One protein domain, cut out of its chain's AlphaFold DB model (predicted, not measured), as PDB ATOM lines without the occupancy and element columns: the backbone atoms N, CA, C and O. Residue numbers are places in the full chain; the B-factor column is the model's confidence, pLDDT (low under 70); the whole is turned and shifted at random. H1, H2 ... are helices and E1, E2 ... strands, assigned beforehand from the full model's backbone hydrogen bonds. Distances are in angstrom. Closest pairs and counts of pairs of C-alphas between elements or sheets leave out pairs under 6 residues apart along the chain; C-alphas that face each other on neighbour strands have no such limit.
ATOM      1  N   VAL A 247     -83.073 119.386  19.018       45.44
ATOM      2  CA  VAL A 247     -83.017 120.746  19.568       45.44
ATOM      3  C   VAL A 247     -83.363 121.656  18.412       45.44
ATOM      4  O   VAL A 247     -82.563 121.759  17.486       45.44
ATOM      5  N   CYS A 248     -84.571 122.221  18.410       45.28
ATOM      6  CA  CYS A 248     -85.049 123.011  17.290       45.28
ATOM      7  C   CYS A 248     -84.203 124.280  17.263       45.28
ATOM      8  O   CYS A 248     -84.530 125.297  17.875       45.28
ATOM      9  N   LEU A 249     -83.057 124.195  16.593       50.41
ATOM     10  CA  LEU A 249     -82.236 125.324  16.237       50.41
ATOM     11  C   LEU A 249     -83.024 126.044  15.164       50.41
ATOM     12  O   LEU A 249     -82.864 125.811  13.967       50.41
ATOM     13  N   VAL A 250     -83.924 126.904  15.631       52.12
ATOM     14  CA  VAL A 250     -84.569 127.870  14.771       52.12
ATOM     15  C   VAL A 250     -83.468 128.792  14.278       52.12
ATOM     16  O   VAL A 250     -83.009 129.703  14.977       52.12
ATOM     17  N   SER A 251     -82.983 128.483  13.078       53.97
ATOM     18  CA  SER A 251     -82.148 129.385  12.308       53.97
ATOM     19  C   SER A 251     -83.041 130.552  11.934       53.97
ATOM     20  O   SER A 251     -83.706 130.547  10.904       53.97
ATOM     21  N   LEU A 252     -83.111 131.527  12.836       56.44
ATOM     22  CA  LEU A 252     -83.619 132.838  12.509       56.44
ATOM     23  C   LEU A 252     -82.740 133.326  11.359       56.44
ATOM     24  O   LEU A 252     -81.520 133.413  11.520       56.44
ATOM     25  N   GLY A 253     -83.326 133.528  10.177       54.84
ATOM     26  CA  GLY A 253     -82.584 134.059   9.038       54.84
ATOM     27  C   GLY A 253     -81.853 135.346   9.434       54.84
ATOM     28  O   GLY A 253     -82.205 135.982  10.429       54.84
ATOM     29  N   ARG A 254     -80.866 135.777   8.635       52.47
ATOM     30  CA  ARG A 254     -80.089 137.019   8.872       52.47
ATOM     31  C   ARG A 254     -80.947 138.286   9.075       52.47
ATOM     32  O   ARG A 254     -80.410 139.325   9.425       52.47
ATOM     33  N   LEU A 255     -82.255 138.192   8.843       49.62
ATOM     34  CA  LEU A 255     -83.242 139.259   8.910       49.62
ATOM     35  C   LEU A 255     -84.044 139.314  10.221       49.62
ATOM     36  O   LEU A 255     -84.887 140.195  10.338       49.62
ATOM     37  N   ALA A 256     -83.848 138.411  11.192       57.00
ATOM     38  CA  ALA A 256     -84.560 138.535  12.467       57.00
ATOM     39  C   ALA A 256     -84.011 139.739  13.260       57.00
ATOM     40  O   ALA A 256     -82.852 139.694  13.686       57.00
ATOM     41  N   PRO A 257     -84.806 140.809  13.455       62.94
ATOM     42  CA  PRO A 257     -84.344 142.006  14.146       62.94
ATOM     43  C   PRO A 257     -84.027 141.701  15.615       62.94
ATOM     44  O   PRO A 257     -84.542 140.738  16.183       62.94
ATOM     45  N   GLY A 258     -83.207 142.546  16.240       76.12
ATOM     46  CA  GLY A 258     -82.927 142.509  17.677       76.12
ATOM     47  C   GLY A 258     -81.596 141.861  18.066       76.12
ATOM     48  O   GLY A 258     -80.936 141.191  17.273       76.12
ATOM     49  N   ASP A 259     -81.202 142.096  19.316       80.19
ATOM     50  CA  ASP A 259     -79.984 141.548  19.910       80.19
ATOM     51  C   ASP A 259     -80.071 140.022  20.150       80.19
ATOM     52  O   ASP A 259     -81.111 139.373  19.983       80.19
ATOM     53  N   ALA A 260     -78.957 139.418  20.571       71.19
ATOM     54  CA  ALA A 260     -78.885 137.983  20.844       71.19
ATOM     55  C   ALA A 260     -79.882 137.516  21.927       71.19
ATOM     56  O   ALA A 260     -80.338 136.366  21.894       71.19
ATOM     57  N   ALA A 261     -80.240 138.389  22.875       60.88
ATOM     58  CA  ALA A 261     -81.192 138.081  23.935       60.88
ATOM     59  C   ALA A 261     -82.632 138.062  23.400       60.88
ATOM     60  O   ALA A 261     -83.385 137.136  23.700       60.88
ATOM     61  N   TYR A 262     -83.000 139.023  22.550       73.56
ATOM     62  CA  TYR A 262     -84.266 139.049  21.827       73.56
ATOM     63  C   TYR A 262     -84.408 137.815  20.940       73.56
ATOM     64  O   TYR A 262     -85.407 137.105  21.040       73.56
ATOM     65  N   GLN A 263     -83.385 137.496  20.146       69.25
ATOM     66  CA  GLN A 263     -83.396 136.309  19.294       69.25
ATOM     67  C   GLN A 263     -83.552 135.015  20.104       69.25
ATOM     68  O   GLN A 263     -84.245 134.098  19.670       69.25
ATOM     69  N   ARG A 264     -82.942 134.918  21.295       67.75
ATOM     70  CA  ARG A 264     -83.133 133.774  22.201       67.75
ATOM     71  C   ARG A 264     -84.573 133.688  22.709       67.75
ATOM     72  O   ARG A 264     -85.193 132.646  22.516       67.75
ATOM     73  N   ARG A 265     -85.117 134.774  23.273       66.50
ATOM     74  CA  ARG A 265     -86.514 134.827  23.750       66.50
ATOM     75  C   ARG A 265     -87.500 134.498  22.633       66.50
ATOM     76  O   ARG A 265     -88.464 133.770  22.839       66.50
ATOM     77  N   PHE A 266     -87.234 135.000  21.430       66.38
ATOM     78  CA  PHE A 266     -88.050 134.738  20.254       66.38
ATOM     79  C   PHE A 266     -88.006 133.257  19.856       66.38
ATOM     80  O   PHE A 266     -89.058 132.656  19.656       66.38
ATOM     81  N   ARG A 267     -86.818 132.633  19.828       67.12
ATOM     82  CA  ARG A 267     -86.681 131.183  19.600       67.12
ATOM     83  C   ARG A 267     -87.419 130.352  20.642       67.12
ATOM     84  O   ARG A 267     -88.122 129.418  20.275       67.12
ATOM     85  N   GLU A 268     -87.274 130.686  21.919       64.50
ATOM     86  CA  GLU A 268     -87.950 129.978  23.009       64.50
ATOM     87  C   GLU A 268     -89.472 130.084  22.874       64.50
ATOM     88  O   GLU A 268     -90.154 129.065  22.915       64.50
ATOM     89  N   ALA A 269     -89.996 131.277  22.577       64.00
ATOM     90  CA  ALA A 269     -91.425 131.494  22.353       64.00
ATOM     91  C   ALA A 269     -91.967 130.771  21.105       64.00
ATOM     92  O   ALA A 269     -93.156 130.451  21.038       64.00
ATOM     93  N   ILE A 270     -91.123 130.545  20.094       66.31
ATOM     94  CA  ILE A 270     -91.461 129.753  18.905       66.31
ATOM     95  C   ILE A 270     -91.549 128.274  19.260       66.31
ATOM     96  O   ILE A 270     -92.539 127.631  18.916       66.31
ATOM     97  N   VAL A 271     -90.527 127.742  19.933       65.25
ATOM     98  CA  VAL A 271     -90.492 126.335  20.351       65.25
ATOM     99  C   VAL A 271     -91.657 126.050  21.287       65.25
ATOM    100  O   VAL A 271     -92.401 125.106  21.050       65.25
ATOM    101  N   GLU A 272     -91.898 126.919  22.270       67.81
ATOM    102  CA  GLU A 272     -93.026 126.797  23.190       67.81
ATOM    103  C   GLU A 272     -94.367 126.754  22.449       67.81
ATOM    104  O   GLU A 272     -95.169 125.851  22.685       67.81
ATOM    105  N   ARG A 273     -94.599 127.663  21.494       65.69
ATOM    106  CA  ARG A 273     -95.831 127.657  20.688       65.69
ATOM    107  C   ARG A 273     -95.946 126.456  19.754       65.69
ATOM    108  O   ARG A 273     -97.060 126.045  19.435       65.69
ATOM    109  N   ALA A 274     -94.831 125.914  19.280       62.72
ATOM    110  CA  ALA A 274     -94.830 124.750  18.406       62.72
ATOM    111  C   ALA A 274     -95.048 123.438  19.171       62.72
ATOM    112  O   ALA A 274     -95.699 122.529  18.651       62.72
ATOM    113  N   GLU A 275     -94.529 123.341  20.394       63.22
ATOM    114  CA  GLU A 275     -94.732 122.200  21.288       63.22
ATOM    115  C   GLU A 275     -96.097 122.234  21.980       63.22
ATOM    116  O   GLU A 275     -96.600 121.184  22.383       63.22
ATOM    117  N   HIS A 276     -96.730 123.408  22.073       68.69
ATOM    118  CA  HIS A 276     -98.066 123.543  22.634       68.69
ATOM    119  C   HIS A 276     -99.090 122.722  21.829       68.69
ATOM    120  O   HIS A 276     -99.441 123.037  20.685       68.69
ATOM    121  N   ALA A 327     -98.918 133.822   6.450       88.31
ATOM    122  CA  ALA A 327     -98.027 134.843   5.905       88.31
ATOM    123  C   ALA A 327     -96.617 134.293   5.732       88.31
ATOM    124  O   ALA A 327     -96.193 133.381   6.439       88.31
ATOM    125  N   VAL A 328     -95.867 134.921   4.830       87.50
ATOM    126  CA  VAL A 328     -94.416 134.749   4.762       87.50
ATOM    127  C   VAL A 328     -93.806 135.045   6.137       87.50
ATOM    128  O   VAL A 328     -94.127 136.058   6.757       87.50
ATOM    129  N   GLY A 329     -92.952 134.139   6.610       84.56
ATOM    130  CA  GLY A 329     -92.336 134.173   7.934       84.56
ATOM    131  C   GLY A 329     -93.131 133.453   9.029       84.56
ATOM    132  O   GLY A 329     -92.597 133.258  10.121       84.56
ATOM    133  N   ASP A 330     -94.370 133.016   8.768       84.38
ATOM    134  CA  ASP A 330     -95.115 132.214   9.740       84.38
ATOM    135  C   ASP A 330     -94.393 130.892  10.009       84.38
ATOM    136  O   ASP A 330     -93.902 130.226   9.097       84.38
ATOM    137  N   LEU A 331     -94.387 130.480  11.276       83.69
ATOM    138  CA  LEU A 331     -93.857 129.189  11.693       83.69
ATOM    139  C   LEU A 331     -95.004 128.228  11.955       83.69
ATOM    140  O   LEU A 331     -95.892 128.486  12.776       83.69
ATOM    141  N   VAL A 332     -94.997 127.112  11.238       84.44
ATOM    142  CA  VAL A 332     -96.085 126.140  11.274       84.44
ATOM    143  C   VAL A 332     -95.544 124.757  11.584       84.44
ATOM    144  O   VAL A 332     -94.542 124.315  11.029       84.44
ATOM    145  N   ARG A 333     -96.224 124.063  12.497       83.00
ATOM    146  CA  ARG A 333     -95.978 122.648  12.753       83.00
ATOM    147  C   ARG A 333     -96.764 121.829  11.740       83.00
ATOM    148  O   ARG A 333     -97.987 121.950  11.671       83.00
ATOM    149  N   VAL A 334     -96.068 121.003  10.974       84.81
ATOM    150  CA  VAL A 334     -96.672 120.082  10.011       84.81
ATOM    151  C   VAL A 334     -97.307 118.927  10.782       84.81
ATOM    152  O   VAL A 334     -96.658 118.297  11.613       84.81
ATOM    153  N   VAL A 335     -98.583 118.644  10.536       79.19
ATOM    154  CA  VAL A 335     -99.319 117.533  11.160       79.19
ATOM    155  C   VAL A 335     -99.977 116.716  10.051       79.19
ATOM    156  O   VAL A 335    -100.502 117.303   9.112       79.19
ATOM    157  N   GLY A 336     -99.942 115.383  10.156       76.50
ATOM    158  CA  GLY A 336    -100.667 114.495   9.238       76.50
ATOM    159  C   GLY A 336    -100.086 114.413   7.823       76.50
ATOM    160  O   GLY A 336    -100.839 114.267   6.871       76.50
ATOM    161  N   CYS A 337     -98.764 114.524   7.662       76.62
ATOM    162  CA  CYS A 337     -98.147 114.382   6.343       76.62
ATOM    163  C   CYS A 337     -98.144 112.903   5.913       76.62
ATOM    164  O   CYS A 337     -97.550 112.070   6.603       76.62
ATOM    165  N   GLU A 338     -98.767 112.584   4.772       71.75
ATOM    166  CA  GLU A 338     -98.903 111.214   4.235       71.75
ATOM    167  C   GLU A 338     -97.550 110.526   3.996       71.75
ATOM    168  O   GLU A 338     -97.412 109.321   4.187       71.75
ATOM    169  N   ALA A 339     -96.509 111.299   3.671       71.25
ATOM    170  CA  ALA A 339     -95.159 110.782   3.454       71.25
ATOM    171  C   ALA A 339     -94.409 110.411   4.753       71.25
ATOM    172  O   ALA A 339     -93.244 110.015   4.697       71.25
ATOM    173  N   GLY A 340     -95.024 110.584   5.931       61.16
ATOM    174  CA  GLY A 340     -94.512 110.169   7.245       61.16
ATOM    175  C   GLY A 340     -93.272 110.915   7.764       61.16
ATOM    176  O   GLY A 340     -93.088 111.024   8.972       61.16
ATOM    177  N   ARG A 341     -92.436 111.486   6.887       66.25
ATOM    178  CA  ARG A 341     -91.132 112.082   7.241       66.25
ATOM    179  C   ARG A 341     -91.202 113.481   7.860       66.25
ATOM    180  O   ARG A 341     -90.178 113.979   8.314       66.25
ATOM    181  N   SER A 342     -92.369 114.124   7.886       74.69
ATOM    182  CA  SER A 342     -92.481 115.536   8.302       74.69
ATOM    183  C   SER A 342     -93.526 115.805   9.381       74.69
ATOM    184  O   SER A 342     -93.656 116.946   9.815       74.69
ATOM    185  N   THR A 343     -94.266 114.794   9.845       76.50
ATOM    186  CA  THR A 343     -95.233 114.990  10.933       76.50
ATOM    187  C   THR A 343     -94.495 115.388  12.210       76.50
ATOM    188  O   THR A 343     -93.646 114.659  12.713       76.50
ATOM    189  N   GLY A 344     -94.820 116.567  12.728       74.44
ATOM    190  CA  GLY A 344     -94.191 117.186  13.888       74.44
ATOM    191  C   GLY A 344     -93.102 118.208  13.562       74.44
ATOM    192  O   GLY A 344     -92.731 118.950  14.468       74.44
ATOM    193  N   ALA A 345     -92.631 118.294  12.312       81.31
ATOM    194  CA  ALA A 345     -91.612 119.263  11.913       81.31
ATOM    195  C   ALA A 345     -92.155 120.698  11.951       81.31
ATOM    196  O   ALA A 345     -93.310 120.940  11.593       81.31
ATOM    197  N   ILE A 346     -91.313 121.652  12.352       81.88
ATOM    198  CA  ILE A 346     -91.603 123.085  12.248       81.88
ATOM    199  C   ILE A 346     -91.008 123.587  10.934       81.88
ATOM    200  O   ILE A 346     -89.836 123.346  10.637       81.88
ATOM    201  N   VAL A 347     -91.814 124.283  10.145       88.50
ATOM    202  CA  VAL A 347     -91.388 124.888   8.884       88.50
ATOM    203  C   VAL A 347     -91.736 126.373   8.868       88.50
ATOM    204  O   VAL A 347     -92.721 126.795   9.474       88.50
ATOM    205  N   GLU A 348     -90.910 127.164   8.192       89.00
ATOM    206  CA  GLU A 348     -91.159 128.578   7.918       89.00
ATOM    207  C   GLU A 348     -91.856 128.723   6.568       89.00
ATOM    208  O   GLU A 348     -91.376 128.204   5.558       89.00
ATOM    209  N   ILE A 349     -92.965 129.451   6.533       91.00
ATOM    210  CA  ILE A 349     -93.680 129.777   5.304       91.00
ATOM    211  C   ILE A 349     -92.864 130.795   4.492       91.00
ATOM    212  O   ILE A 349     -92.566 131.887   4.971       91.00
ATOM    213  N   ARG A 350     -92.504 130.460   3.251       92.19
ATOM    214  CA  ARG A 350     -91.714 131.314   2.340       92.19
ATOM    215  C   ARG A 350     -92.557 132.074   1.321       92.19
ATOM    216  O   ARG A 350     -92.095 133.080   0.800       92.19
ATOM    217  N   GLY A 351     -93.776 131.618   1.062       92.31
ATOM    218  CA  GLY A 351     -94.691 132.233   0.101       92.31
ATOM    219  C   GLY A 351     -95.565 131.196  -0.598       92.31
ATOM    220  O   GLY A 351     -95.363 129.997  -0.384       92.31
ATOM    221  N   PRO A 352     -96.547 131.632  -1.398       91.50
ATOM    222  CA  PRO A 352     -97.363 130.732  -2.206       91.50
ATOM    223  C   PRO A 352     -96.499 130.030  -3.262       91.50
ATOM    224  O   PRO A 352     -95.544 130.610  -3.781       91.50
ATOM    225  N   ALA A 353     -96.813 128.773  -3.566       91.12
ATOM    226  CA  ALA A 353     -96.158 128.042  -4.641       91.12
ATOM    227  C   ALA A 353     -96.729 128.474  -5.995       91.12
ATOM    228  O   ALA A 353     -97.939 128.479  -6.182       91.12
ATOM    229  N   ALA A 354     -95.860 128.798  -6.954       83.88
ATOM    230  CA  ALA A 354     -96.236 129.443  -8.219       83.88
ATOM    231  C   ALA A 354     -97.205 128.646  -9.127       83.88
ATOM    232  O   ALA A 354     -97.667 129.186 -10.124       83.88
ATOM    233  N   ALA A 355     -97.488 127.376  -8.817       73.50
ATOM    234  CA  ALA A 355     -98.190 126.446  -9.707       73.50
ATOM    235  C   ALA A 355     -99.505 125.863  -9.145       73.50
ATOM    236  O   ALA A 355    -100.126 125.046  -9.819       73.50
ATOM    237  N   ALA A 356     -99.930 126.225  -7.927       70.50
ATOM    238  CA  ALA A 356    -101.201 125.766  -7.354       70.50
ATOM    239  C   ALA A 356    -101.698 126.717  -6.254       70.50
ATOM    240  O   ALA A 356    -100.940 127.027  -5.332       70.50
ATOM    241  N   ASP A 357    -102.975 127.110  -6.320       74.62
ATOM    242  CA  ASP A 357    -103.602 128.128  -5.453       74.62
ATOM    243  C   ASP A 357    -103.642 127.769  -3.951       74.62
ATOM    244  O   ASP A 357    -103.946 128.617  -3.112       74.62
ATOM    245  N   ASP A 358    -103.308 126.533  -3.575       84.06
ATOM    246  CA  ASP A 358    -103.392 126.026  -2.203       84.06
ATOM    247  C   ASP A 358    -102.053 125.552  -1.608       84.06
ATOM    248  O   ASP A 358    -102.002 125.115  -0.452       84.06
ATOM    249  N   ARG A 359    -100.949 125.654  -2.358       88.31
ATOM    250  CA  ARG A 359     -99.633 125.181  -1.908       88.31
ATOM    251  C   ARG A 359     -98.752 126.327  -1.438       88.31
ATOM    252  O   ARG A 359     -98.730 127.410  -2.010       88.31
ATOM    253  N   TRP A 360     -97.959 126.051  -0.407       91.25
ATOM    254  CA  TRP A 360     -96.995 126.995   0.149       91.25
ATOM    255  C   TRP A 360     -95.581 126.450   0.008       91.25
ATOM    256  O   TRP A 360     -95.315 125.289   0.325       91.25
ATOM    257  N   HIS A 361     -94.655 127.305  -0.420       91.31
ATOM    258  CA  HIS A 361     -93.239 127.055  -0.223       91.31
ATOM    259  C   HIS A 361     -92.938 127.149   1.263       91.31
ATOM    260  O   HIS A 361     -93.253 128.146   1.917       91.31
ATOM    261  N   VAL A 362     -92.307 126.110   1.789       91.62
ATOM    262  CA  VAL A 362     -91.895 126.057   3.185       91.62
ATOM    263  C   VAL A 362     -90.417 125.719   3.274       91.62
ATOM    264  O   VAL A 362     -89.904 124.921   2.491       91.62
ATOM    265  N   ALA A 363     -89.721 126.333   4.221       89.31
ATOM    266  CA  ALA A 363     -88.353 125.980   4.564       89.31
ATOM    267  C   ALA A 363     -88.365 125.184   5.867       89.31
ATOM    268  O   ALA A 363     -88.898 125.646   6.876       89.31
ATOM    269  N   PHE A 364     -87.775 123.989   5.858       84.75
ATOM    270  CA  PHE A 364     -87.609 123.224   7.086       84.75
ATOM    271  C   PHE A 364     -86.698 123.970   8.043       84.75
ATOM    272  O   PHE A 364     -85.560 124.303   7.711       84.75
ATOM    273  N   ILE A 365     -87.192 124.168   9.259       80.19
ATOM    274  CA  ILE A 365     -86.363 124.582  10.373       80.19
ATOM    275  C   ILE A 365     -85.831 123.294  10.998       80.19
ATOM    276  O   ILE A 365     -86.292 122.837  12.041       80.19
ATOM    277  N   SER A 366     -84.926 122.621  10.289       57.91
ATOM    278  CA  SER A 366     -84.243 121.457  10.838       57.91
ATOM    279  C   SER A 366     -83.044 121.907  11.665       57.91
ATOM    280  O   SER A 366     -82.226 122.725  11.240       57.91
ATOM    281  N   ALA A 367     -82.897 121.301  12.842       45.56
ATOM    282  CA  ALA A 367     -81.573 121.074  13.386       45.56
ATOM    283  C   ALA A 367     -80.845 120.201  12.361       45.56
ATOM    284  O   ALA A 367     -81.265 119.071  12.108       45.56
ATOM    285  N   ARG A 368     -79.793 120.716  11.721       36.75
ATOM    286  CA  ARG A 368     -78.839 119.834  11.048       36.75
ATOM    287  C   ARG A 368     -78.298 118.895  12.125       36.75
ATOM    288  O   ARG A 368     -77.487 119.323  12.937       36.75
ATOM    289  N   THR A 369     -78.729 117.641  12.143       35.59
ATOM    290  CA  THR A 369     -77.829 116.584  12.591       35.59
ATOM    291  C   THR A 369     -76.731 116.510  11.533       35.59
ATOM    292  O   THR A 369     -77.044 116.270  10.362       35.59
ATOM    293  N   PRO A 370     -75.463 116.805  11.872       35.97
ATOM    294  CA  PRO A 370     -74.376 116.445  10.986       35.97
ATOM    295  C   PRO A 370     -74.365 114.919  10.947       35.97
ATOM    296  O   PRO A 370     -74.214 114.268  11.978       35.97
ATOM    297  N   TRP A 371     -74.623 114.358   9.773       36.06
ATOM    298  CA  TRP A 371     -74.365 112.950   9.531       36.06
ATOM    299  C   TRP A 371     -72.841 112.777   9.526       36.06
ATOM    300  O   TRP A 371     -72.166 113.363   8.678       36.06
ATOM    301  N   MET A 372     -72.333 112.045  10.518       30.83
ATOM    302  CA  MET A 372     -71.070 111.306  10.484       30.83
ATOM    303  C   MET A 372     -71.409 109.832  10.622       30.83
ATOM    304  O   MET A 372     -72.265 109.527  11.488       30.83
TER     305      MET A 372
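Overview. This is residues 247 to 276 and 327 to 372 of the 372 residues of the protein "MYND-type domain-containing protein" of Blyttiomyces helicus (UniProt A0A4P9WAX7). A small sheet of three antiparallel strands, E1, E2 and E3, has one helix, H1, set off from most of it, and only the last turns of H1, residues 270 to 275, graze the sheet, nearest to E1. Loops link the strands, an unnamed stretch leads into H1, and a tail follows E3. The printed part has 76 residues, in the order H1, E1, E2, E3; its class is mixed, helices and strands, with 31 residues in named elements, under half. It is only just compact, close to loose, with a radius of gyration of the C-alphas of 13.7 A and spans of 39 by 30 by 29 A.

Along the chain. Begin at Val 247; residues 247 to 259 hold no named element. Find C-alpha 260 at (-78.885, 137.983, 20.844); from there H1, residues 260 to 275, runs 22.4 A. After the cut come E1, residues 331 to 333, and E2, residues 346 to 352, 17.3 A long. E3, residues 360 to 364, spans 12.3 A and ends at C-alpha 364, (-87.609, 123.224, 7.086).

Arrangement. The sheet runs E1, E2, E3, a meander, each strand the antiparallel neighbour of the one before. In the hairpin of E1 and E2, look for N 332 and O 347, 2.9 A apart. In the hairpin of E2 and E3, N 348 and O 363 are 2.8 A apart, also within hydrogen-bond range. H1 is on the sheet but only grazes it, with residues 270 to 275; its closest C-alphas to E1 are those of Ala 274 and Arg 333, 6.1 A apart. Every O i to N i+4 pair in H1 is within hydrogen-bond range.

Size, cuts and confidence. The two farthest C-alphas, those of Asp 357 and Met 372, are 39.9 A apart. Residues 277 to 326 are not printed; C-alphas 276 and 327 are 20.2 A apart. The link from E1 to E2 is long. The mean pLDDT of the printed part is 70.5, and 35 residues are under 70, among them 247 to 257 and 366 to 372.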